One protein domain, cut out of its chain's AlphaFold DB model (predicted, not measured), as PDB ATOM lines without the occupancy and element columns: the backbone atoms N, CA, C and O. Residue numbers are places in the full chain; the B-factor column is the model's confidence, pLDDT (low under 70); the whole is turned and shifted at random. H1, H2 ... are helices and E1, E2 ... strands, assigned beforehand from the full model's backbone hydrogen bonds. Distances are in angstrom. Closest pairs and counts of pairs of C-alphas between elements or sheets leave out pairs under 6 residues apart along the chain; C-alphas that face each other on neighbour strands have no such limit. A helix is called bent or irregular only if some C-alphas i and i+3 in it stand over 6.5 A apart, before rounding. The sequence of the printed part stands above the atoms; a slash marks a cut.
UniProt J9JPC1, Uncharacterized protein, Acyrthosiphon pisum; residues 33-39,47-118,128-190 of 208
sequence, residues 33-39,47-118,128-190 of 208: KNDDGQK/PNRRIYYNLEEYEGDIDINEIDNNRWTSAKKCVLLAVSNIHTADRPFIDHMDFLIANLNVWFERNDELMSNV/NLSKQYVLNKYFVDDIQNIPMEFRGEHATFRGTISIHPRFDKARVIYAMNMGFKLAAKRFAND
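Overview. This is residues 33 to 39, 47 to 118 and 128 to 190 of the 208 residues of an uncharacterized protein of Acyrthosiphon pisum (UniProt J9JPC1). One twisted sheet of four strands has two helices, H2a and H5, side by side over one face and slantwise to the strands; H2 bends, and its second arm H2b runs on past the edge strand E4. The short helices H1, H3 and H4 only graze the sheet, in loops away from H2a and H5. The 142 printed residues hold five named helices and four named strands, in the order E1 H1 E2 H2 E3 H3 H4 E4 H5; the sheet's order is E2 E1 E3 E4, antiparallel throughout. The class is mixed, helices and strands, in two layers, with H2a and H5 on one face of the sheet. The whole is compact, with a radius of gyration of the C-alphas of 15.6 A, and only just elongated, spanning 50 by 33 by 31 A.

Along the chain. The printed part begins at Lys 33, and E1, residues 51 to 59, runs 27.3 A from C-alpha 51 at (-27.307, -30.514, -15.939). H1 is residues 71 to 74 and E2 residues 77 to 83, 19.2 A. H2, residues 88 to 117, was assigned as one helix by its hydrogen bonds but is bent, with C-alphas 102 and 105 7.4 A apart. Its arms are H2a, residues 88 to 102, 20.9 A, and H2b, residues 105 to 117, 18.6 A; H2a is itself irregular, with C-alphas 89 and 92 7.0 A apart. E3 is residues 131 to 139, 27.1 A, H3 residues 140 to 143, H4 residues 151 to 154 and E4 residues 157 to 163, 19.7 A. H5, residues 172 to 188, runs 24.5 A to C-alpha 188 at (-30.685, -21.692, -32.098).

Arrangement. Within hydrogen-bond range are N 57 and O 77 of E1 and E2, 2.8 A, N 54 and O 136 of E1 and E3, 2.8 A, and N 133 and O 161 of E3 and E4, 2.8 A. H5 has a height over the sheet of 9.0 A, and H2a, on the same face, 9.8 A. H2a and H5 touch, closest at the C-alphas of Phe 93 and Leu 182, 5.5 A, at a shallow tilt of 22 degrees, opposite ways. H2b grazes the sheet; its C-alpha closest to E4 is Phe 108, 6.3 A from that of Ile 161. H3 and H4 only just touch, with 3 pairs of C-alphas within 8 A, closest at Ile 143 and Arg 151, 5.7 A. H1 is apart from H2a and H5. Every O i to N i+4 pair is within hydrogen-bond range in H5, 9 of 11 in H2a and 8 of 9 in H2b; H1, H3 and H4 are too short for such a pair.

Size, cuts and confidence. The C-alphas farthest apart are those of Pro 47 and Val 118, 50.2 A. Residues 40 to 46 and 119 to 127 are not printed, with gaps of 24.0 A and 17.7 A between the C-alphas. The link E1 to H1 is long, with 11 residues. The mean pLDDT of the printed part is 71.0; 58 residues are under 70, among them residues 33 to 39, 60 to 77 and 143 to 153.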
ATOM      1  N   LYS A  33     -16.993 -17.501 -26.668       39.94
ATOM      2  CA  LYS A  33     -16.073 -16.614 -27.398       39.94
ATOM      3  C   LYS A  33     -16.564 -16.477 -28.836       39.94
ATOM      4  O   LYS A  33     -16.784 -17.498 -29.487       39.94
ATOM      5  N   ASN A  34     -16.747 -15.242 -29.287       40.22
ATOM      6  CA  ASN A  34     -17.121 -14.929 -30.663       40.22
ATOM      7  C   ASN A  34     -15.876 -14.810 -31.566       40.22
ATOM      8  O   ASN A  34     -14.742 -14.820 -31.072       40.22
ATOM      9  N   ASP A  35     -16.077 -14.693 -32.880       33.78
ATOM     10  CA  ASP A  35     -14.979 -14.637 -33.860       33.78
ATOM     11  C   ASP A  35     -14.097 -13.373 -33.709       33.78
ATOM     12  O   ASP A  35     -12.928 -13.381 -34.096       33.78
ATOM     13  N   ASP A  36     -14.605 -12.328 -33.042       36.03
ATOM     14  CA  ASP A  36     -13.874 -11.095 -32.699       36.03
ATOM     15  C   ASP A  36     -13.013 -11.224 -31.423       36.03
ATOM     16  O   ASP A  36     -12.404 -10.259 -30.955       36.03
ATOM     17  N   GLY A  37     -12.977 -12.409 -30.806       40.22
ATOM     18  CA  GLY A  37     -12.242 -12.667 -29.567       40.22
ATOM     19  C   GLY A  37     -12.910 -12.112 -28.302       40.22
ATOM     20  O   GLY A  37     -12.328 -12.213 -27.213       40.22
ATOM     21  N   GLN A  38     -14.126 -11.576 -28.419       36.09
ATOM     22  CA  GLN A  38     -14.932 -11.079 -27.308       36.09
ATOM     23  C   GLN A  38     -15.585 -12.248 -26.567       36.09
ATOM     24  O   GLN A  38     -15.988 -13.248 -27.166       36.09
ATOM     25  N   LYS A  39     -15.643 -12.144 -25.234       40.31
ATOM     26  CA  LYS A  39     -16.096 -13.226 -24.352       40.31
ATOM     27  C   LYS A  39     -17.344 -12.826 -23.594       40.31
ATOM     28  O   LYS A  39     -17.346 -11.800 -22.922       40.31
ATOM     29  N   PRO A  47     -34.494 -22.284 -14.920       51.66
ATOM     30  CA  PRO A  47     -35.468 -23.100 -14.210       51.66
ATOM     31  C   PRO A  47     -35.719 -24.406 -14.973       51.66
ATOM     32  O   PRO A  47     -35.917 -24.398 -16.186       51.66
ATOM     33  N   ASN A  48     -35.682 -25.536 -14.262       58.00
ATOM     34  CA  ASN A  48     -35.870 -26.894 -14.799       58.00
ATOM     35  C   ASN A  48     -34.712 -27.490 -15.630       58.00
ATOM     36  O   ASN A  48     -34.851 -28.610 -16.128       58.00
ATOM     37  N   ARG A  49     -33.555 -26.821 -15.734       65.56
ATOM     38  CA  ARG A  49     -32.327 -27.397 -16.313       65.56
ATOM     39  C   ARG A  49     -31.316 -27.667 -15.218       65.56
ATOM     40  O   ARG A  49     -30.798 -26.743 -14.603       65.56
ATOM     41  N   ARG A  50     -31.083 -28.951 -14.955       73.69
ATOM     42  CA  ARG A  50     -30.292 -29.407 -13.807       73.69
ATOM     43  C   ARG A  50     -28.915 -29.933 -14.171       73.69
ATOM     44  O   ARG A  50     -28.177 -30.309 -13.273       73.69
ATOM     45  N   ILE A  51     -28.574 -29.967 -15.455       79.12
ATOM     46  CA  ILE A  51     -27.307 -30.514 -15.939       79.12
ATOM     47  C   ILE A  51     -26.614 -29.437 -16.765       79.12
ATOM     48  O   ILE A  51     -27.236 -28.855 -17.652       79.12
ATOM     49  N   TYR A  52     -25.338 -29.187 -16.499       77.75
ATOM     50  CA  TYR A  52     -24.493 -28.346 -17.339       77.75
ATOM     51  C   TYR A  52     -23.375 -29.175 -17.941       77.75
ATOM     52  O   TYR A  52     -22.737 -29.968 -17.247       77.75
ATOM     53  N   TYR A  53     -23.106 -28.925 -19.213       82.69
ATOM     54  CA  TYR A  53     -21.939 -29.441 -19.909       82.69
ATOM     55  C   TYR A  53     -21.078 -28.286 -20.389       82.69
ATOM     56  O   TYR A  53     -21.613 -27.362 -21.002       82.69
ATOM     57  N   ASN A  54     -19.774 -28.370 -20.145       79.19
ATOM     58  CA  ASN A  54     -18.759 -27.484 -20.700       79.19
ATOM     59  C   ASN A  54     -17.886 -28.264 -21.686       79.19
ATOM     60  O   ASN A  54     -17.445 -29.368 -21.359       79.19
ATOM     61  N   LEU A  55     -17.621 -27.685 -22.851       82.44
ATOM     62  CA  LEU A  55     -16.678 -28.199 -23.839       82.44
ATOM     63  C   LEU A  55     -15.834 -27.044 -24.379       82.44
ATOM     64  O   LEU A  55     -16.368 -26.082 -24.935       82.44
ATOM     65  N   GLU A  56     -14.518 -27.176 -24.270       80.94
ATOM     66  CA  GLU A  56     -13.537 -26.187 -24.720       80.94
ATOM     67  C   GLU A  56     -12.560 -26.822 -25.715       80.94
ATOM     68  O   GLU A  56     -12.234 -27.999 -25.595       80.94
ATOM     69  N   GLU A  57     -12.106 -26.050 -26.704       79.50
ATOM     70  CA  GLU A  57     -11.041 -26.401 -27.654       79.50
ATOM     71  C   GLU A  57      -9.942 -25.338 -27.570       79.50
ATOM     72  O   GLU A  57     -10.227 -24.146 -27.703       79.50
ATOM     73  N   TYR A  58      -8.695 -25.776 -27.436       76.75
ATOM     74  CA  TYR A  58      -7.484 -24.961 -27.482       76.75
ATOM     75  C   TYR A  58      -6.567 -25.443 -28.613       76.75
ATOM     76  O   TYR A  58      -6.666 -26.589 -29.058       76.75
ATOM     77  N   GLU A  59      -5.679 -24.565 -29.080       75.94
ATOM     78  CA  GLU A  59      -4.604 -24.918 -30.017       75.94
ATOM     79  C   GLU A  59      -3.267 -25.004 -29.279       75.94
ATOM     80  O   GLU A  59      -2.981 -24.168 -28.422       75.94
ATOM     81  N   GLY A  60      -2.458 -25.999 -29.642       67.00
ATOM     82  CA  GLY A  60      -1.203 -26.344 -28.982       67.00
ATOM     83  C   GLY A  60      -1.362 -27.353 -27.840       67.00
ATOM     84  O   GLY A  60      -2.469 -27.629 -27.373       67.00
ATOM     85  N   ASP A  61      -0.232 -27.903 -27.393       58.06
ATOM     86  CA  ASP A  61      -0.150 -28.648 -26.136       58.06
ATOM     87  C   ASP A  61       0.024 -27.656 -24.982       58.06
ATOM     88  O   ASP A  61       1.024 -26.942 -24.896       58.06
ATOM     89  N   ILE A  62      -0.988 -27.573 -24.120       53.94
ATOM     90  CA  ILE A  62      -1.023 -26.651 -22.986       53.94
ATOM     91  C   ILE A  62      -0.972 -27.465 -21.691       53.94
ATOM     92  O   ILE A  62      -1.779 -28.378 -21.487       53.94
ATOM     93  N   ASP A  63      -0.039 -27.109 -20.804       52.16
ATOM     94  CA  ASP A  63       0.010 -27.639 -19.441       52.16
ATOM     95  C   ASP A  63      -1.265 -27.238 -18.680       52.16
ATOM     96  O   ASP A  63      -1.638 -26.063 -18.606       52.16
ATOM     97  N   ILE A  64      -1.946 -28.239 -18.121       46.88
ATOM     98  CA  ILE A  64      -3.221 -28.105 -17.409       46.88
ATOM     99  C   ILE A  64      -3.085 -27.204 -16.179       46.88
ATOM    100  O   ILE A  64      -4.008 -26.444 -15.889       46.88
ATOM    101  N   ASN A  65      -1.929 -27.206 -15.509       43.56
ATOM    102  CA  ASN A  65      -1.694 -26.339 -14.349       43.56
ATOM    103  C   ASN A  65      -1.626 -24.849 -14.732       43.56
ATOM    104  O   ASN A  65      -1.712 -23.974 -13.872       43.56
ATOM    105  N   GLU A  66      -1.493 -24.539 -16.025       40.69
ATOM    106  CA  GLU A  66      -1.493 -23.173 -16.549       40.69
ATOM    107  C   GLU A  66      -2.878 -22.713 -17.039       40.69
ATOM    108  O   GLU A  66      -3.061 -21.520 -17.298       40.69
ATOM    109  N   ILE A  67      -3.868 -23.614 -17.150       43.62
ATOM    110  CA  ILE A  67      -5.236 -23.295 -17.607       43.62
ATOM    111  C   ILE A  67      -5.968 -22.402 -16.586       43.62
ATOM    112  O   ILE A  67      -6.673 -21.464 -16.976       43.62
ATOM    113  N   ASP A  68      -5.711 -22.612 -15.291       48.09
ATOM    114  CA  ASP A  68      -6.329 -21.873 -14.180       48.09
ATOM    115  C   ASP A  68      -5.865 -20.401 -14.076       48.09
ATOM    116  O   ASP A  68      -6.584 -19.549 -13.554       48.09
ATOM    117  N   ASN A  69      -4.712 -20.040 -14.659       49.84
ATOM    118  CA  ASN A  69      -4.126 -18.692 -14.588       49.84
ATOM    119  C   ASN A  69      -4.552 -17.779 -15.757       49.84
ATOM    120  O   ASN A  69      -3.715 -17.208 -16.455       49.84
ATOM    121  N   ASN A  70      -5.860 -17.606 -15.975       47.75
ATOM    122  CA  ASN A  70      -6.458 -16.793 -17.055       47.75
ATOM    123  C   ASN A  70      -6.393 -17.388 -18.475       47.75
ATOM    124  O   ASN A  70      -6.806 -16.713 -19.424       47.75
ATOM    125  N   ARG A  71      -5.931 -18.627 -18.682       51.12
ATOM    126  CA  ARG A  71      -5.804 -19.205 -20.035       51.12
ATOM    127  C   ARG A  71      -7.113 -19.662 -20.671       51.12
ATOM    128  O   ARG A  71      -7.142 -19.761 -21.892       51.12
ATOM    129  N   TRP A  72      -8.217 -19.756 -19.928       50.78
ATOM    130  CA  TRP A  72      -9.577 -19.798 -20.498       50.78
ATOM    131  C   TRP A  72      -9.820 -18.662 -21.512       50.78
ATOM    132  O   TRP A  72     -10.568 -18.785 -22.481       50.78
ATOM    133  N   THR A  73      -9.103 -17.542 -21.379       52.69
ATOM    134  CA  THR A  73      -9.154 -16.470 -22.373       52.69
ATOM    135  C   THR A  73      -8.661 -16.888 -23.776       52.69
ATOM    136  O   THR A  73      -8.962 -16.227 -24.779       52.69
ATOM    137  N   SER A  74      -7.933 -17.992 -23.863       61.59
ATOM    138  CA  SER A  74      -7.240 -18.466 -25.056       61.59
ATOM    139  C   SER A  74      -7.980 -19.587 -25.778       61.59
ATOM    140  O   SER A  74      -7.562 -19.940 -26.878       61.59
ATOM    141  N   ALA A  75      -9.094 -20.107 -25.239       64.62
ATOM    142  CA  ALA A  75      -9.853 -21.129 -25.954       64.62
ATOM    143  C   ALA A  75     -10.285 -20.612 -27.326       64.62
ATOM    144  O   ALA A  75     -10.679 -19.452 -27.500       64.62
ATOM    145  N   LYS A  76     -10.178 -21.486 -28.318       69.12
ATOM    146  CA  LYS A  76     -10.599 -21.248 -29.695       69.12
ATOM    147  C   LYS A  76     -12.093 -21.472 -29.854       69.12
ATOM    148  O   LYS A  76     -12.754 -20.696 -30.534       69.12
ATOM    149  N   LYS A  77     -12.626 -22.503 -29.200       67.88
ATOM    150  CA  LYS A  77     -14.066 -22.750 -29.089       67.88
ATOM    151  C   LYS A  77     -14.402 -23.025 -27.639       67.88
ATOM    152  O   LYS A  77     -13.651 -23.714 -26.959       67.88
ATOM    153  N   CYS A  78     -15.537 -22.522 -27.190       70.06
ATOM    154  CA  CYS A  78     -16.049 -22.821 -25.867       70.06
ATOM    155  C   CYS A  78     -17.570 -22.861 -25.926       70.06
ATOM    156  O   CYS A  78     -18.198 -22.010 -26.566       70.06
ATOM    157  N   VAL A  79     -18.153 -23.869 -25.290       66.38
ATOM    158  CA  VAL A  79     -19.587 -23.943 -25.092       66.38
ATOM    159  C   VAL A  79     -19.912 -24.492 -23.714       66.38
ATOM    160  O   VAL A  79     -19.491 -25.585 -23.351       66.38
ATOM    161  N   LEU A  80     -20.740 -23.743 -22.991       68.69
ATOM    162  CA  LEU A  80     -21.422 -24.207 -21.798       68.69
ATOM    163  C   LEU A  80     -22.918 -24.240 -22.087       68.69
ATOM    164  O   LEU A  80     -23.505 -23.210 -22.416       68.69
ATOM    165  N   LEU A  81     -23.549 -25.401 -21.938       70.88
ATOM    166  CA  LEU A  81     -24.983 -25.531 -22.159       70.88
ATOM    167  C   LEU A  81     -25.669 -26.175 -20.955       70.88
ATOM    168  O   LEU A  81     -25.353 -27.298 -20.560       70.88
ATOM    169  N   ALA A  82     -26.635 -25.441 -20.403       72.44
ATOM    170  CA  ALA A  82     -27.589 -25.942 -19.425       72.44
ATOM    171  C   ALA A  82     -28.684 -26.730 -20.146       72.44
ATOM    172  O   ALA A  82     -29.307 -26.218 -21.085       72.44
ATOM    173  N   VAL A  83     -28.954 -27.943 -19.677       74.94
ATOM    174  CA  VAL A  83     -29.921 -28.877 -20.257       74.94
ATOM    175  C   VAL A  83     -30.746 -29.590 -19.187       74.94
ATOM    176  O   VAL A  83     -30.402 -29.633 -18.001       74.94
ATOM    177  N   SER A  84     -31.873 -30.145 -19.616       77.94
ATOM    178  CA  SER A  84     -32.750 -30.993 -18.826       77.94
ATOM    179  C   SER A  84     -32.866 -32.361 -19.480       77.94
ATOM    180  O   SER A  84     -33.194 -32.479 -20.657       77.94
ATOM    181  N   ASN A  85     -32.679 -33.421 -18.701       74.56
ATOM    182  CA  ASN A  85     -32.922 -34.788 -19.164       74.56
ATOM    183  C   ASN A  85     -34.415 -35.096 -19.397       74.56
ATOM    184  O   ASN A  85     -34.731 -36.145 -19.954       74.56
ATOM    185  N   ILE A  86     -35.317 -34.194 -18.996       77.94
ATOM    186  CA  ILE A  86     -36.766 -34.306 -19.207       77.94
ATOM    187  C   ILE A  86     -37.172 -33.724 -20.574       77.94
ATOM    188  O   ILE A  86     -38.144 -34.172 -21.180       77.94
ATOM    189  N   HIS A  87     -36.429 -32.744 -21.101       74.81
ATOM    190  CA  HIS A  87     -36.735 -32.134 -22.393       74.81
ATOM    191  C   HIS A  87     -36.112 -32.941 -23.536       74.81
ATOM    192  O   HIS A  87     -34.898 -32.971 -23.719       74.81
ATOM    193  N   THR A  88     -36.947 -33.551 -24.377       83.50
ATOM    194  CA  THR A  88     -36.495 -34.382 -25.511       83.50
ATOM    195  C   THR A  88     -35.614 -33.626 -26.509       83.50
ATOM    196  O   THR A  88     -34.733 -34.226 -27.122       83.50
ATOM    197  N   ALA A  89     -35.789 -32.308 -26.633       78.75
ATOM    198  CA  ALA A  89     -34.946 -31.451 -27.465       78.75
ATOM    199  C   ALA A  89     -33.482 -31.373 -26.988       78.75
ATOM    200  O   ALA A  89     -32.591 -31.138 -27.803       78.75
ATOM    201  N   ASP A  90     -33.221 -31.588 -25.693       81.06
ATOM    202  CA  ASP A  90     -31.871 -31.613 -25.117       81.06
ATOM    203  C   ASP A  90     -31.165 -32.956 -25.348       81.06
ATOM    204  O   ASP A  90     -29.934 -33.028 -25.341       81.06
ATOM    205  N   ARG A  91     -31.940 -34.021 -25.585       88.56
ATOM    206  CA  ARG A  91     -31.458 -35.403 -25.617       88.56
ATOM    207  C   ARG A  91     -30.317 -35.645 -26.614       88.56
ATOM    208  O   ARG A  91     -29.323 -36.226 -26.192       88.56
ATOM    209  N   PRO A  92     -30.362 -35.150 -27.870       89.62
ATOM    210  CA  PRO A  92     -29.264 -35.364 -28.812       89.62
ATOM    211  C   PRO A  92     -27.932 -34.775 -28.338       89.62
ATOM    212  O   PRO A  92     -26.882 -35.355 -28.594       89.62
ATOM    213  N   PHE A  93     -27.963 -33.624 -27.657       86.62
ATOM    214  CA  PHE A  93     -26.757 -33.022 -27.094       86.62
ATOM    215  C   PHE A  93     -26.287 -33.790 -25.856       86.62
ATOM    216  O   PHE A  93     -25.110 -34.125 -25.781       86.62
ATOM    217  N   ILE A  94     -27.200 -34.125 -24.936       90.19
ATOM    218  CA  ILE A  94     -26.889 -34.909 -23.728       90.19
ATOM    219  C   ILE A  94     -26.229 -36.241 -24.098       90.19
ATOM    220  O   ILE A  94     -25.142 -36.533 -23.608       90.19
ATOM    221  N   ASP A  95     -26.847 -37.014 -24.996       94.25
ATOM    222  CA  ASP A  95     -26.346 -38.332 -25.396       94.25
ATOM    223  C   ASP A  95     -24.958 -38.229 -26.036       94.25
ATOM    224  O   ASP A  95     -24.085 -39.053 -25.773       94.25
ATOM    225  N   HIS A  96     -24.727 -37.192 -26.847       94.75
ATOM    226  CA  HIS A  96     -23.424 -36.972 -27.467       94.75
ATOM    227  C   HIS A  96     -22.362 -36.579 -26.439       94.75
ATOM    228  O   HIS A  96     -21.252 -37.099 -26.483       94.75
ATOM    229  N   MET A  97     -22.685 -35.700 -25.492       92.88
ATOM    230  CA  MET A  97     -21.754 -35.313 -24.432       92.88
ATOM    231  C   MET A  97     -21.419 -36.484 -23.505       92.88
ATOM    232  O   MET A  97     -20.252 -36.686 -23.182       92.88
ATOM    233  N   ASP A  98     -22.409 -37.292 -23.127       93.81
ATOM    234  CA  ASP A  98     -22.183 -38.498 -22.328       93.81
ATOM    235  C   ASP A  98     -21.375 -39.550 -23.110       93.81
ATOM    236  O   ASP A  98     -20.516 -40.213 -22.529       93.81
ATOM    237  N   PHE A  99     -21.558 -39.651 -24.433       94.44
ATOM    238  CA  PHE A  99     -20.687 -40.449 -25.301       94.44
ATOM    239  C   PHE A  99     -19.232 -39.956 -25.266       94.44
ATOM    240  O   PHE A  99     -18.328 -40.779 -25.120       94.44
ATOM    241  N   LEU A 100     -18.990 -38.641 -25.364       93.06
ATOM    242  CA  LEU A 100     -17.635 -38.081 -25.263       93.06
ATOM    243  C   LEU A 100     -16.998 -38.422 -23.909       93.06
ATOM    244  O   LEU A 100     -15.865 -38.893 -23.880       93.06
ATOM    245  N   ILE A 101     -17.739 -38.243 -22.809       92.44
ATOM    246  CA  ILE A 101     -17.288 -38.562 -21.444       92.44
ATOM    247  C   ILE A 101     -16.918 -40.044 -21.323       92.44
ATOM    248  O   ILE A 101     -15.830 -40.373 -20.857       92.44
ATOM    249  N   ALA A 102     -17.799 -40.942 -21.772       91.94
ATOM    250  CA  ALA A 102     -17.609 -42.384 -21.626       91.94
ATOM    251  C   ALA A 102     -16.405 -42.926 -22.414       91.94
ATOM    252  O   ALA A 102     -15.828 -43.940 -22.028       91.94
ATOM    253  N   ASN A 103     -16.022 -42.269 -23.512       90.12
ATOM    254  CA  ASN A 103     -14.921 -42.710 -24.372       90.12
ATOM    255  C   ASN A 103     -13.596 -41.992 -24.091       90.12
ATOM    256  O   ASN A 103     -12.575 -42.378 -24.658       90.12
ATOM    257  N   LEU A 104     -13.592 -40.973 -23.224       87.56
ATOM    258  CA  LEU A 104     -12.443 -40.090 -23.037       87.56
ATOM    259  C   LEU A 104     -11.192 -40.849 -22.568       87.56
ATOM    260  O   LEU A 104     -10.133 -40.685 -23.165       87.56
ATOM    261  N   ASN A 105     -11.334 -41.756 -21.594       80.12
ATOM    262  CA  ASN A 105     -10.222 -42.580 -21.096       80.12
ATOM    263  C   ASN A 105      -9.657 -43.515 -22.178       80.12
ATOM    264  O   ASN A 105      -8.448 -43.608 -22.347       80.12
ATOM    265  N   VAL A 106     -10.527 -44.156 -22.965       83.81
ATOM    266  CA  VAL A 106     -10.104 -45.070 -24.043       83.81
ATOM    267  C   VAL A 106      -9.374 -44.313 -25.154       83.81
ATOM    268  O   VAL A 106      -8.435 -44.828 -25.758       83.81
ATOM    269  N   TRP A 107      -9.806 -43.090 -25.465       84.62
ATOM    270  CA  TRP A 107      -9.109 -42.244 -26.431       84.62
ATOM    271  C   TRP A 107      -7.775 -41.736 -25.902       84.62
ATOM    272  O   TRP A 107      -6.831 -41.647 -26.683       84.62
ATOM    273  N   PHE A 108      -7.691 -41.449 -24.603       75.81
ATOM    274  CA  PHE A 108      -6.447 -41.077 -23.945       75.81
ATOM    275  C   PHE A 108      -5.410 -42.206 -24.047       75.81
ATOM    276  O   PHE A 108      -4.352 -42.000 -24.634       75.81
ATOM    277  N   GLU A 109      -5.761 -43.426 -23.625       73.31
ATOM    278  CA  GLU A 109      -4.880 -44.606 -23.703       73.31
ATOM    279  C   GLU A 109      -4.373 -44.863 -25.133       73.31
ATOM    280  O   GLU A 109      -3.177 -45.034 -25.365       73.31
ATOM    281  N   ARG A 110      -5.271 -44.814 -26.126       71.00
ATOM    282  CA  ARG A 110      -4.907 -45.036 -27.537       71.00
ATOM    283  C   ARG A 110      -4.014 -43.944 -28.120       71.00
ATOM    284  O   ARG A 110      -3.256 -44.225 -29.049       71.00
ATOM    285  N   ASN A 111      -4.136 -42.708 -27.643       67.25
ATOM    286  CA  ASN A 111      -3.290 -41.607 -28.095       67.25
ATOM    287  C   ASN A 111      -1.901 -41.667 -27.445       67.25
ATOM    288  O   ASN A 111      -0.909 -41.460 -28.144       67.25
ATOM    289  N   ASP A 112      -1.820 -42.022 -26.163       64.19
ATOM    290  CA  ASP A 112      -0.553 -42.183 -25.437       64.19
ATOM    291  C   ASP A 112       0.282 -43.353 -25.980       64.19
ATOM    292  O   ASP A 112       1.494 -43.227 -26.176       64.19
ATOM    293  N   GLU A 113      -0.355 -44.480 -26.318       57.59
ATOM    294  CA  GLU A 113       0.301 -45.612 -26.990       57.59
ATOM    295  C   GLU A 113       0.899 -45.224 -28.350       57.59
ATOM    296  O   GLU A 113       1.923 -45.764 -28.771       57.59
ATOM    297  N   LEU A 114       0.279 -44.285 -29.066       54.84
ATOM    298  CA  LEU A 114       0.804 -43.813 -30.345       54.84
ATOM    299  C   LEU A 114       2.009 -42.901 -30.133       54.84
ATOM    300  O   LEU A 114       3.014 -43.106 -30.802       54.84
ATOM    301  N   MET A 115       1.939 -41.957 -29.191       51.12
ATOM    302  CA  MET A 115       3.035 -41.025 -28.895       51.12
ATOM    303  C   MET A 115       4.268 -41.737 -28.320       51.12
ATOM    304  O   MET A 115       5.389 -41.390 -28.673       51.12
ATOM    305  N   SER A 116       4.076 -42.773 -27.499       50.97
ATOM    306  CA  SER A 116       5.167 -43.585 -26.934       50.97
ATOM    307  C   SER A 116       5.873 -44.488 -27.955       50.97
ATOM    308  O   SER A 116       7.052 -44.792 -27.788       50.97
ATOM    309  N   ASN A 117       5.192 -44.885 -29.037       45.94
ATOM    310  CA  ASN A 117       5.770 -45.688 -30.123       45.94
ATOM    311  C   ASN A 117       6.491 -44.856 -31.196       45.94
ATOM    312  O   ASN A 117       7.172 -45.420 -32.058       45.94
ATOM    313  N   VAL A 118       6.369 -43.528 -31.161       46.94
ATOM    314  CA  VAL A 118       7.188 -42.640 -31.986       46.94
ATOM    315  C   VAL A 118       8.439 -42.293 -31.182       46.94
ATOM    316  O   VAL A 118       8.472 -41.299 -30.464       46.94
ATOM    317  N   ASN A 128       2.305 -27.003 -32.113       58.25
ATOM    318  CA  ASN A 128       1.318 -25.933 -32.296       58.25
ATOM    319  C   ASN A 128       0.083 -26.363 -33.115       58.25
ATOM    320  O   ASN A 128      -0.899 -25.627 -33.169       58.25
ATOM    321  N   LEU A 129       0.113 -27.528 -33.775       66.62
ATOM    322  CA  LEU A 129      -1.030 -28.105 -34.490       66.62
ATOM    323  C   LEU A 129      -1.888 -29.022 -33.608       66.62
ATOM    324  O   LEU A 129      -2.980 -29.409 -34.037       66.62
ATOM    325  N   SER A 130      -1.409 -29.390 -32.416       76.56
ATOM    326  CA  SER A 130      -2.179 -30.171 -31.452       76.56
ATOM    327  C   SER A 130      -3.449 -29.427 -31.056       76.56
ATOM    328  O   SER A 130      -3.496 -28.197 -31.012       76.56
ATOM    329  N   LYS A 131      -4.510 -30.184 -30.795       81.00
ATOM    330  CA  LYS A 131      -5.744 -29.659 -30.223       81.00
ATOM    331  C   LYS A 131      -5.929 -30.238 -28.845       81.00
ATOM    332  O   LYS A 131      -5.939 -31.459 -28.705       81.00
ATOM    333  N   GLN A 132      -6.158 -29.378 -27.870       83.94
ATOM    334  CA  GLN A 132      -6.547 -29.808 -26.540       83.94
ATOM    335  C   GLN A 132      -8.031 -29.544 -26.330       83.94
ATOM    336  O   GLN A 132      -8.544 -28.480 -26.682       83.94
ATOM    337  N   TYR A 133      -8.717 -30.517 -25.746       84.06
ATOM    338  CA  TYR A 133     -10.112 -30.410 -25.364       84.06
ATOM    339  C   TYR A 133     -10.267 -30.553 -23.859       84.06
ATOM    340  O   TYR A 133      -9.650 -31.428 -23.250       84.06
ATOM    341  N   VAL A 134     -11.132 -29.722 -23.283       83.50
ATOM    342  CA  VAL A 134     -11.543 -29.806 -21.876       83.50
ATOM    343  C   VAL A 134     -13.041 -30.060 -21.834       83.50
ATOM    344  O   VAL A 134     -13.810 -29.392 -22.528       83.50
ATOM    345  N   LEU A 135     -13.456 -31.032 -21.025       86.62
ATOM    346  CA  LEU A 135     -14.836 -31.471 -20.891       86.62
ATOM    347  C   LEU A 135     -15.229 -31.519 -19.418       86.62
ATOM    348  O   LEU A 135     -14.650 -32.287 -18.653       86.62
ATOM    349  N   ASN A 136     -16.250 -30.756 -19.033       83.00
ATOM    350  CA  ASN A 136     -16.779 -30.790 -17.669       83.00
ATOM    351  C   ASN A 136     -18.286 -31.060 -17.668       83.00
ATOM    352  O   ASN A 136     -19.013 -30.604 -18.553       83.00
ATOM    353  N   LYS A 137     -18.765 -31.761 -16.639       86.38
ATOM    354  CA  LYS A 137     -20.192 -31.977 -16.363       86.38
ATOM    355  C   LYS A 137     -20.500 -31.560 -14.933       86.38
ATOM    356  O   LYS A 137     -19.754 -31.908 -14.024       86.38
ATOM    357  N   TYR A 138     -21.616 -30.869 -14.742       81.38
ATOM    358  CA  TYR A 138     -22.096 -30.428 -13.434       81.38
ATOM    359  C   TYR A 138     -23.575 -30.761 -13.279       81.38
ATOM    360  O   TYR A 138     -24.345 -30.595 -14.231       81.38
ATOM    361  N   PHE A 139     -23.991 -31.127 -12.070       81.25
ATOM    362  CA  PHE A 139     -25.397 -31.090 -11.680       81.25
ATOM    363  C   PHE A 139     -25.682 -29.842 -10.837       81.25
ATOM    364  O   PHE A 139     -24.905 -29.492  -9.954       81.25
ATOM    365  N   VAL A 140     -26.805 -29.162 -11.098       72.44
ATOM    366  CA  VAL A 140     -27.272 -28.012 -10.293       72.44
ATOM    367  C   VAL A 140     -27.349 -28.391  -8.823       72.44
ATOM    368  O   VAL A 140     -26.911 -27.623  -7.971       72.44
ATOM    369  N   ASP A 141     -27.900 -29.571  -8.549       74.25
ATOM    370  CA  ASP A 141     -28.187 -30.024  -7.193       74.25
ATOM    371  C   ASP A 141     -26.895 -30.147  -6.356       74.25
ATOM    372  O   ASP A 141     -26.930 -29.875  -5.155       74.25
ATOM    373  N   ASP A 142     -25.756 -30.419  -7.009       72.00
ATOM    374  CA  ASP A 142     -24.427 -30.521  -6.390       72.00
ATOM    375  C   ASP A 142     -23.802 -29.148  -6.085       72.00
ATOM    376  O   ASP A 142     -22.965 -29.034  -5.195       72.00
ATOM    377  N   ILE A 143     -24.198 -28.090  -6.806       67.00
ATOM    378  CA  ILE A 143     -23.541 -26.769  -6.751       67.00
ATOM    379  C   ILE A 143     -24.444 -25.634  -6.245       67.00
ATOM    380  O   ILE A 143     -23.973 -24.513  -6.043       67.00
ATOM    381  N   GLN A 144     -25.738 -25.890  -6.036       66.31
ATOM    382  CA  GLN A 144     -26.737 -24.869  -5.684       66.31
ATOM    383  C   GLN A 144     -26.432 -24.140  -4.367       66.31
ATOM    384  O   GLN A 144     -26.655 -22.935  -4.274       66.31
ATOM    385  N   ASN A 145     -25.857 -24.848  -3.393       69.75
ATOM    386  CA  ASN A 145     -25.511 -24.312  -2.071       69.75
ATOM    387  C   ASN A 145     -24.048 -23.852  -1.973       69.75
ATOM    388  O   ASN A 145     -23.590 -23.456  -0.905       69.75
ATOM    389  N   ILE A 146     -23.309 -23.918  -3.080       61.62
ATOM    390  CA  ILE A 146     -21.883 -23.600  -3.133       61.62
ATOM    391  C   ILE A 146     -21.726 -22.151  -3.603       61.62
ATOM    392  O   ILE A 146     -22.400 -21.763  -4.573       61.62
ATOM    393  N   PRO A 147     -20.864 -21.335  -2.961       60.62
ATOM    394  CA  PRO A 147     -20.592 -19.983  -3.433       60.62
ATOM    395  C   PRO A 147     -20.090 -20.004  -4.878       60.62
ATOM    396  O   PRO A 147     -19.377 -20.919  -5.293       60.62
ATOM    397  N   MET A 148     -20.514 -19.017  -5.668       55.66
ATOM    398  CA  MET A 148     -20.374 -19.024  -7.127       55.66
ATOM    399  C   MET A 148     -18.914 -19.178  -7.587       55.66
ATOM    400  O   MET A 148     -18.648 -19.818  -8.601       55.66
ATOM    401  N   GLU A 149     -17.979 -18.632  -6.818       55.56
ATOM    402  CA  GLU A 149     -16.534 -18.708  -7.008       55.56
ATOM    403  C   GLU A 149     -15.925 -20.088  -6.823       55.56
ATOM    404  O   GLU A 149     -14.876 -20.320  -7.407       55.56
ATOM    405  N   PHE A 150     -16.582 -20.997  -6.101       59.88
ATOM    406  CA  PHE A 150     -16.089 -22.355  -5.863       59.88
ATOM    407  C   PHE A 150     -16.785 -23.395  -6.743       59.88
ATOM    408  O   PHE A 150     -16.301 -24.508  -6.887       59.88
ATOM    409  N   ARG A 151     -17.898 -23.058  -7.406       62.19
ATOM    410  CA  ARG A 151     -18.705 -24.033  -8.172       62.19
ATOM    411  C   ARG A 151     -17.928 -24.782  -9.253       62.19
ATOM    412  O   ARG A 151     -18.254 -25.932  -9.535       62.19
ATOM    413  N   GLY A 152     -16.904 -24.156  -9.838       60.19
ATOM    414  CA  GLY A 152     -16.029 -24.803 -10.814       60.19
ATOM    415  C   GLY A 152     -15.358 -26.060 -10.268       60.19
ATOM    416  O   GLY A 152     -15.202 -27.010 -11.035       60.19
ATOM    417  N   GLU A 153     -15.075 -26.104  -8.958       67.00
ATOM    418  CA  GLU A 153     -14.434 -27.203  -8.220       67.00
ATOM    419  C   GLU A 153     -15.347 -28.411  -7.972       67.00
ATOM    420  O   GLU A 153     -14.848 -29.506  -7.719       67.00
ATOM    421  N   HIS A 154     -16.650 -28.273  -8.199       70.94
ATOM    422  CA  HIS A 154     -17.647 -29.306  -7.919       70.94
ATOM    423  C   HIS A 154     -18.226 -29.934  -9.193       70.94
ATOM    424  O   HIS A 154     -19.402 -30.281  -9.262       70.94
ATOM    425  N   ALA A 155     -17.401 -30.059 -10.234       76.12
ATOM    426  CA  ALA A 155     -17.788 -30.785 -11.435       76.12
ATOM    427  C   ALA A 155     -17.916 -32.277 -11.109       76.12
ATOM    428  O   ALA A 155     -16.989 -32.878 -10.570       76.12
ATOM    429  N   THR A 156     -19.034 -32.890 -11.486       84.19
ATOM    430  CA  THR A 156     -19.247 -34.338 -11.362       84.19
ATOM    431  C   THR A 156     -18.340 -35.124 -12.314       84.19
ATOM    432  O   THR A 156     -18.015 -36.279 -12.063       84.19
ATOM    433  N   PHE A 157     -17.919 -34.499 -13.417       86.06
ATOM    434  CA  PHE A 157     -16.881 -35.018 -14.302       86.06
ATOM    435  C   PHE A 157     -15.964 -33.885 -14.755       86.06
ATOM    436  O   PHE A 157     -16.453 -32.808 -15.110       86.06
ATOM    437  N   ARG A 158     -14.660 -34.170 -14.805       84.00
ATOM    438  CA  ARG A 158     -13.652 -33.382 -15.519       84.00
ATOM    439  C   ARG A 158     -12.776 -34.313 -16.332       84.00
ATOM    440  O   ARG A 158     -12.267 -35.292 -15.793       84.00
ATOM    441  N   GLY A 159     -12.588 -33.988 -17.598       83.50
ATOM    442  CA  GLY A 159     -11.726 -34.740 -18.492       83.50
ATOM    443  C   GLY A 159     -11.020 -33.820 -19.466       83.50
ATOM    444  O   GLY A 159     -11.568 -32.802 -19.895       83.50
ATOM    445  N   THR A 160      -9.806 -34.201 -19.827       82.88
ATOM    446  CA  THR A 160      -8.983 -33.493 -20.799       82.88
ATOM    447  C   THR A 160      -8.385 -34.479 -21.785       82.88
ATOM    448  O   THR A 160      -8.106 -35.627 -21.448       82.88
ATOM    449  N   ILE A 161      -8.212 -34.042 -23.027       85.81
ATOM    450  CA  ILE A 161      -7.528 -34.840 -24.040       85.81
ATOM    451  C   ILE A 161      -6.804 -33.936 -25.031       85.81
ATOM    452  O   ILE A 161      -7.389 -32.985 -25.551       85.81
ATOM    453  N   SER A 162      -5.544 -34.258 -25.312       84.56
ATOM    454  CA  SER A 162      -4.773 -33.658 -26.400       84.56
ATOM    455  C   SER A 162      -4.734 -34.619 -27.584       84.56
ATOM    456  O   SER A 162      -4.460 -35.810 -27.430       84.56
ATOM    457  N   ILE A 163      -5.045 -34.117 -28.777       82.00
ATOM    458  CA  ILE A 163      -4.989 -34.873 -30.027       82.00
ATOM    459  C   ILE A 163      -4.242 -34.053 -31.066       82.00
ATOM    460  O   ILE A 163      -4.685 -32.979 -31.478       82.00
ATOM    461  N   HIS A 164      -3.151 -34.611 -31.575       82.19
ATOM    462  CA  HIS A 164      -2.533 -34.089 -32.778       82.19
ATOM    463  C   HIS A 164      -3.320 -34.568 -34.016       82.19
ATOM    464  O   HIS A 164      -3.553 -35.772 -34.159       82.19
ATOM    465  N   PRO A 165      -3.705 -33.688 -34.964       78.50
ATOM    466  CA  PRO A 165      -4.565 -34.051 -36.095       78.50
ATOM    467  C   PRO A 165      -4.055 -35.216 -36.954       78.50
ATOM    468  O   PRO A 165      -4.855 -35.972 -37.499       78.50
ATOM    469  N   ARG A 166      -2.729 -35.395 -37.060       74.12
ATOM    470  CA  ARG A 166      -2.130 -36.528 -37.798       74.12
ATOM    471  C   ARG A 166      -2.361 -37.890 -37.128       74.12
ATOM    472  O   ARG A 166      -2.241 -38.911 -37.798       74.12
ATOM    473  N   PHE A 167      -2.709 -37.908 -35.842       77.38
ATOM    474  CA  PHE A 167      -2.902 -39.122 -35.043       77.38
ATOM    475  C   PHE A 167      -4.354 -39.342 -34.615       77.38
ATOM    476  O   PHE A 167      -4.635 -40.278 -33.874       77.38
ATOM    477  N   ASP A 168      -5.297 -38.560 -35.150       80.00
ATOM    478  CA  ASP A 168      -6.722 -38.650 -34.818       80.00
ATOM    479  C   ASP A 168      -7.443 -39.855 -35.470       80.00
ATOM    480  O   ASP A 168      -8.447 -39.721 -36.176       80.00
ATOM    481  N   LYS A 169      -6.937 -41.076 -35.257       77.19
ATOM    482  CA  LYS A 169      -7.521 -42.309 -35.823       77.19
ATOM    483  C   LYS A 169      -8.914 -42.605 -35.268       77.19
ATOM    484  O   LYS A 169      -9.771 -43.108 -35.991       77.19
ATOM    485  N   ALA A 170      -9.147 -42.273 -33.998       80.94
ATOM    486  CA  ALA A 170     -10.442 -42.437 -33.343       80.94
ATOM    487  C   ALA A 170     -11.463 -41.351 -33.733       80.94
ATOM    488  O   ALA A 170     -12.621 -41.432 -33.324       80.94
ATOM    489  N   ARG A 171     -11.065 -40.370 -34.560       85.69
ATOM    490  CA  ARG A 171     -11.900 -39.244 -35.006       85.69
ATOM    491  C   ARG A 171     -12.436 -38.414 -33.834       85.69
ATOM    492  O   ARG A 171     -13.563 -37.914 -33.882       85.69
ATOM    493  N   VAL A 172     -11.626 -38.250 -32.795       87.62
ATOM    494  CA  VAL A 172     -11.919 -37.452 -31.607       87.62
ATOM    495  C   VAL A 172     -12.194 -36.002 -31.990       87.62
ATOM    496  O   VAL A 172     -13.199 -35.447 -31.554       87.62
ATOM    497  N   ILE A 173     -11.403 -35.400 -32.888       86.00
ATOM    498  CA  ILE A 173     -11.622 -34.011 -33.334       86.00
ATOM    499  C   ILE A 173     -13.003 -33.880 -33.985       86.00
ATOM    500  O   ILE A 173     -13.723 -32.903 -33.766       86.00
ATOM    501  N   TYR A 174     -13.413 -34.867 -34.784       84.81
ATOM    502  CA  TYR A 174     -14.749 -34.887 -35.380       84.81
ATOM    503  C   TYR A 174     -15.844 -35.010 -34.311       84.81
ATOM    504  O   TYR A 174     -16.815 -34.251 -34.349       84.81
ATOM    505  N   ALA A 175     -15.676 -35.914 -33.343       88.44
ATOM    506  CA  ALA A 175     -16.624 -36.104 -32.251       88.44
ATOM    507  C   ALA A 175     -16.780 -34.830 -31.398       88.44
ATOM    508  O   ALA A 175     -17.906 -34.412 -31.128       88.44
ATOM    509  N   MET A 176     -15.685 -34.143 -31.066       87.81
ATOM    510  CA  MET A 176     -15.723 -32.869 -30.338       87.81
ATOM    511  C   MET A 176     -16.456 -31.782 -31.138       87.81
ATOM    512  O   MET A 176     -17.354 -31.115 -30.624       87.81
ATOM    513  N   ASN A 177     -16.169 -31.652 -32.440       79.31
ATOM    514  CA  ASN A 177     -16.867 -30.698 -33.312       79.31
ATOM    515  C   ASN A 177     -18.372 -30.984 -33.442       79.31
ATOM    516  O   ASN A 177     -19.165 -30.049 -33.581       79.31
ATOM    517  N   MET A 178     -18.786 -32.252 -33.374       81.19
ATOM    518  CA  MET A 178     -20.204 -32.610 -33.316       81.19
ATOM    519  C   MET A 178     -20.867 -32.122 -32.023       81.19
ATOM    520  O   MET A 178     -21.989 -31.621 -32.095       81.19
ATOM    521  N   GLY A 179     -20.166 -32.164 -30.885       80.88
ATOM    522  CA  GLY A 179     -20.634 -31.588 -29.620       80.88
ATOM    523  C   GLY A 179     -20.904 -30.086 -29.742       80.88
ATOM    524  O   GLY A 179     -22.021 -29.635 -29.486       80.88
ATOM    525  N   PHE A 180     -19.933 -29.326 -30.262       75.19
ATOM    526  CA  PHE A 180     -20.105 -27.892 -30.538       75.19
ATOM    527  C   PHE A 180     -21.279 -27.606 -31.485       75.19
ATOM    528  O   PHE A 180     -22.070 -26.691 -31.249       75.19
ATOM    529  N   LYS A 181     -21.434 -28.400 -32.553       72.12
ATOM    530  CA  LYS A 181     -22.534 -28.242 -33.515       72.12
ATOM    531  C   LYS A 181     -23.899 -28.512 -32.882       72.12
ATOM    532  O   LYS A 181     -24.852 -27.782 -33.157       72.12
ATOM    533  N   LEU A 182     -24.015 -29.561 -32.071       76.44
ATOM    534  CA  LEU A 182     -25.252 -29.897 -31.368       76.44
ATOM    535  C   LEU A 182     -25.613 -28.822 -30.350       76.44
ATOM    536  O   LEU A 182     -26.777 -28.430 -30.292       76.44
ATOM    537  N   ALA A 183     -24.623 -28.288 -29.635       72.75
ATOM    538  CA  ALA A 183     -24.833 -27.169 -28.733       72.75
ATOM    539  C   ALA A 183     -25.345 -25.938 -29.492       72.75
ATOM    540  O   ALA A 183     -26.410 -25.423 -29.164       72.75
ATOM    541  N   ALA A 184     -24.672 -25.529 -30.575       65.69
ATOM    542  CA  ALA A 184     -25.100 -24.405 -31.412       65.69
ATOM    543  C   ALA A 184     -26.521 -24.599 -31.975       65.69
ATOM    544  O   ALA A 184     -27.349 -23.690 -31.923       65.69
ATOM    545  N   LYS A 185     -26.847 -25.809 -32.453       65.94
ATOM    546  CA  LYS A 185     -28.206 -26.150 -32.901       65.94
ATOM    547  C   LYS A 185     -29.212 -26.034 -31.760       65.94
ATOM    548  O   LYS A 185     -30.331 -25.572 -31.981       65.94
ATOM    549  N   ARG A 186     -28.850 -26.479 -30.557       69.56
ATOM    550  CA  ARG A 186     -29.744 -26.429 -29.405       69.56
ATOM    551  C   ARG A 186     -29.993 -24.997 -28.941       69.56
ATOM    552  O   ARG A 186     -31.142 -24.687 -28.635       69.56
ATOM    553  N   PHE A 187     -28.967 -24.147 -28.969       64.81
ATOM    554  CA  PHE A 187     -29.081 -22.705 -28.751       64.81
ATOM    555  C   PHE A 187     -30.038 -22.053 -29.754       64.81
ATOM    556  O   PHE A 187     -30.972 -21.372 -29.348       64.81
ATOM    557  N   ALA A 188     -29.864 -22.308 -31.054       57.84
ATOM    558  CA  ALA A 188     -30.685 -21.692 -32.098       57.84
ATOM    559  C   ALA A 188     -32.178 -22.070 -32.026       57.84
ATOM    560  O   ALA A 188     -33.032 -21.298 -32.447       57.84
ATOM    561  N   ASN A 189     -32.495 -23.258 -31.500       58.28
ATOM    562  CA  ASN A 189     -33.867 -23.771 -31.414       58.28
ATOM    563  C   ASN A 189     -34.505 -23.591 -30.023       58.28
ATOM    564  O   ASN A 189     -35.598 -24.104 -29.782       58.28
ATOM    565  N   ASP A 190     -33.843 -22.894 -29.095       58.94
ATOM    566  CA  ASP A 190     -34.374 -22.641 -27.756       58.94
ATOM    567  C   ASP A 190     -35.408 -21.512 -27.762       58.94
ATOM    568  O   ASP A 190     -35.105 -20.368 -27.435       58.94
TER     569      ASP A 190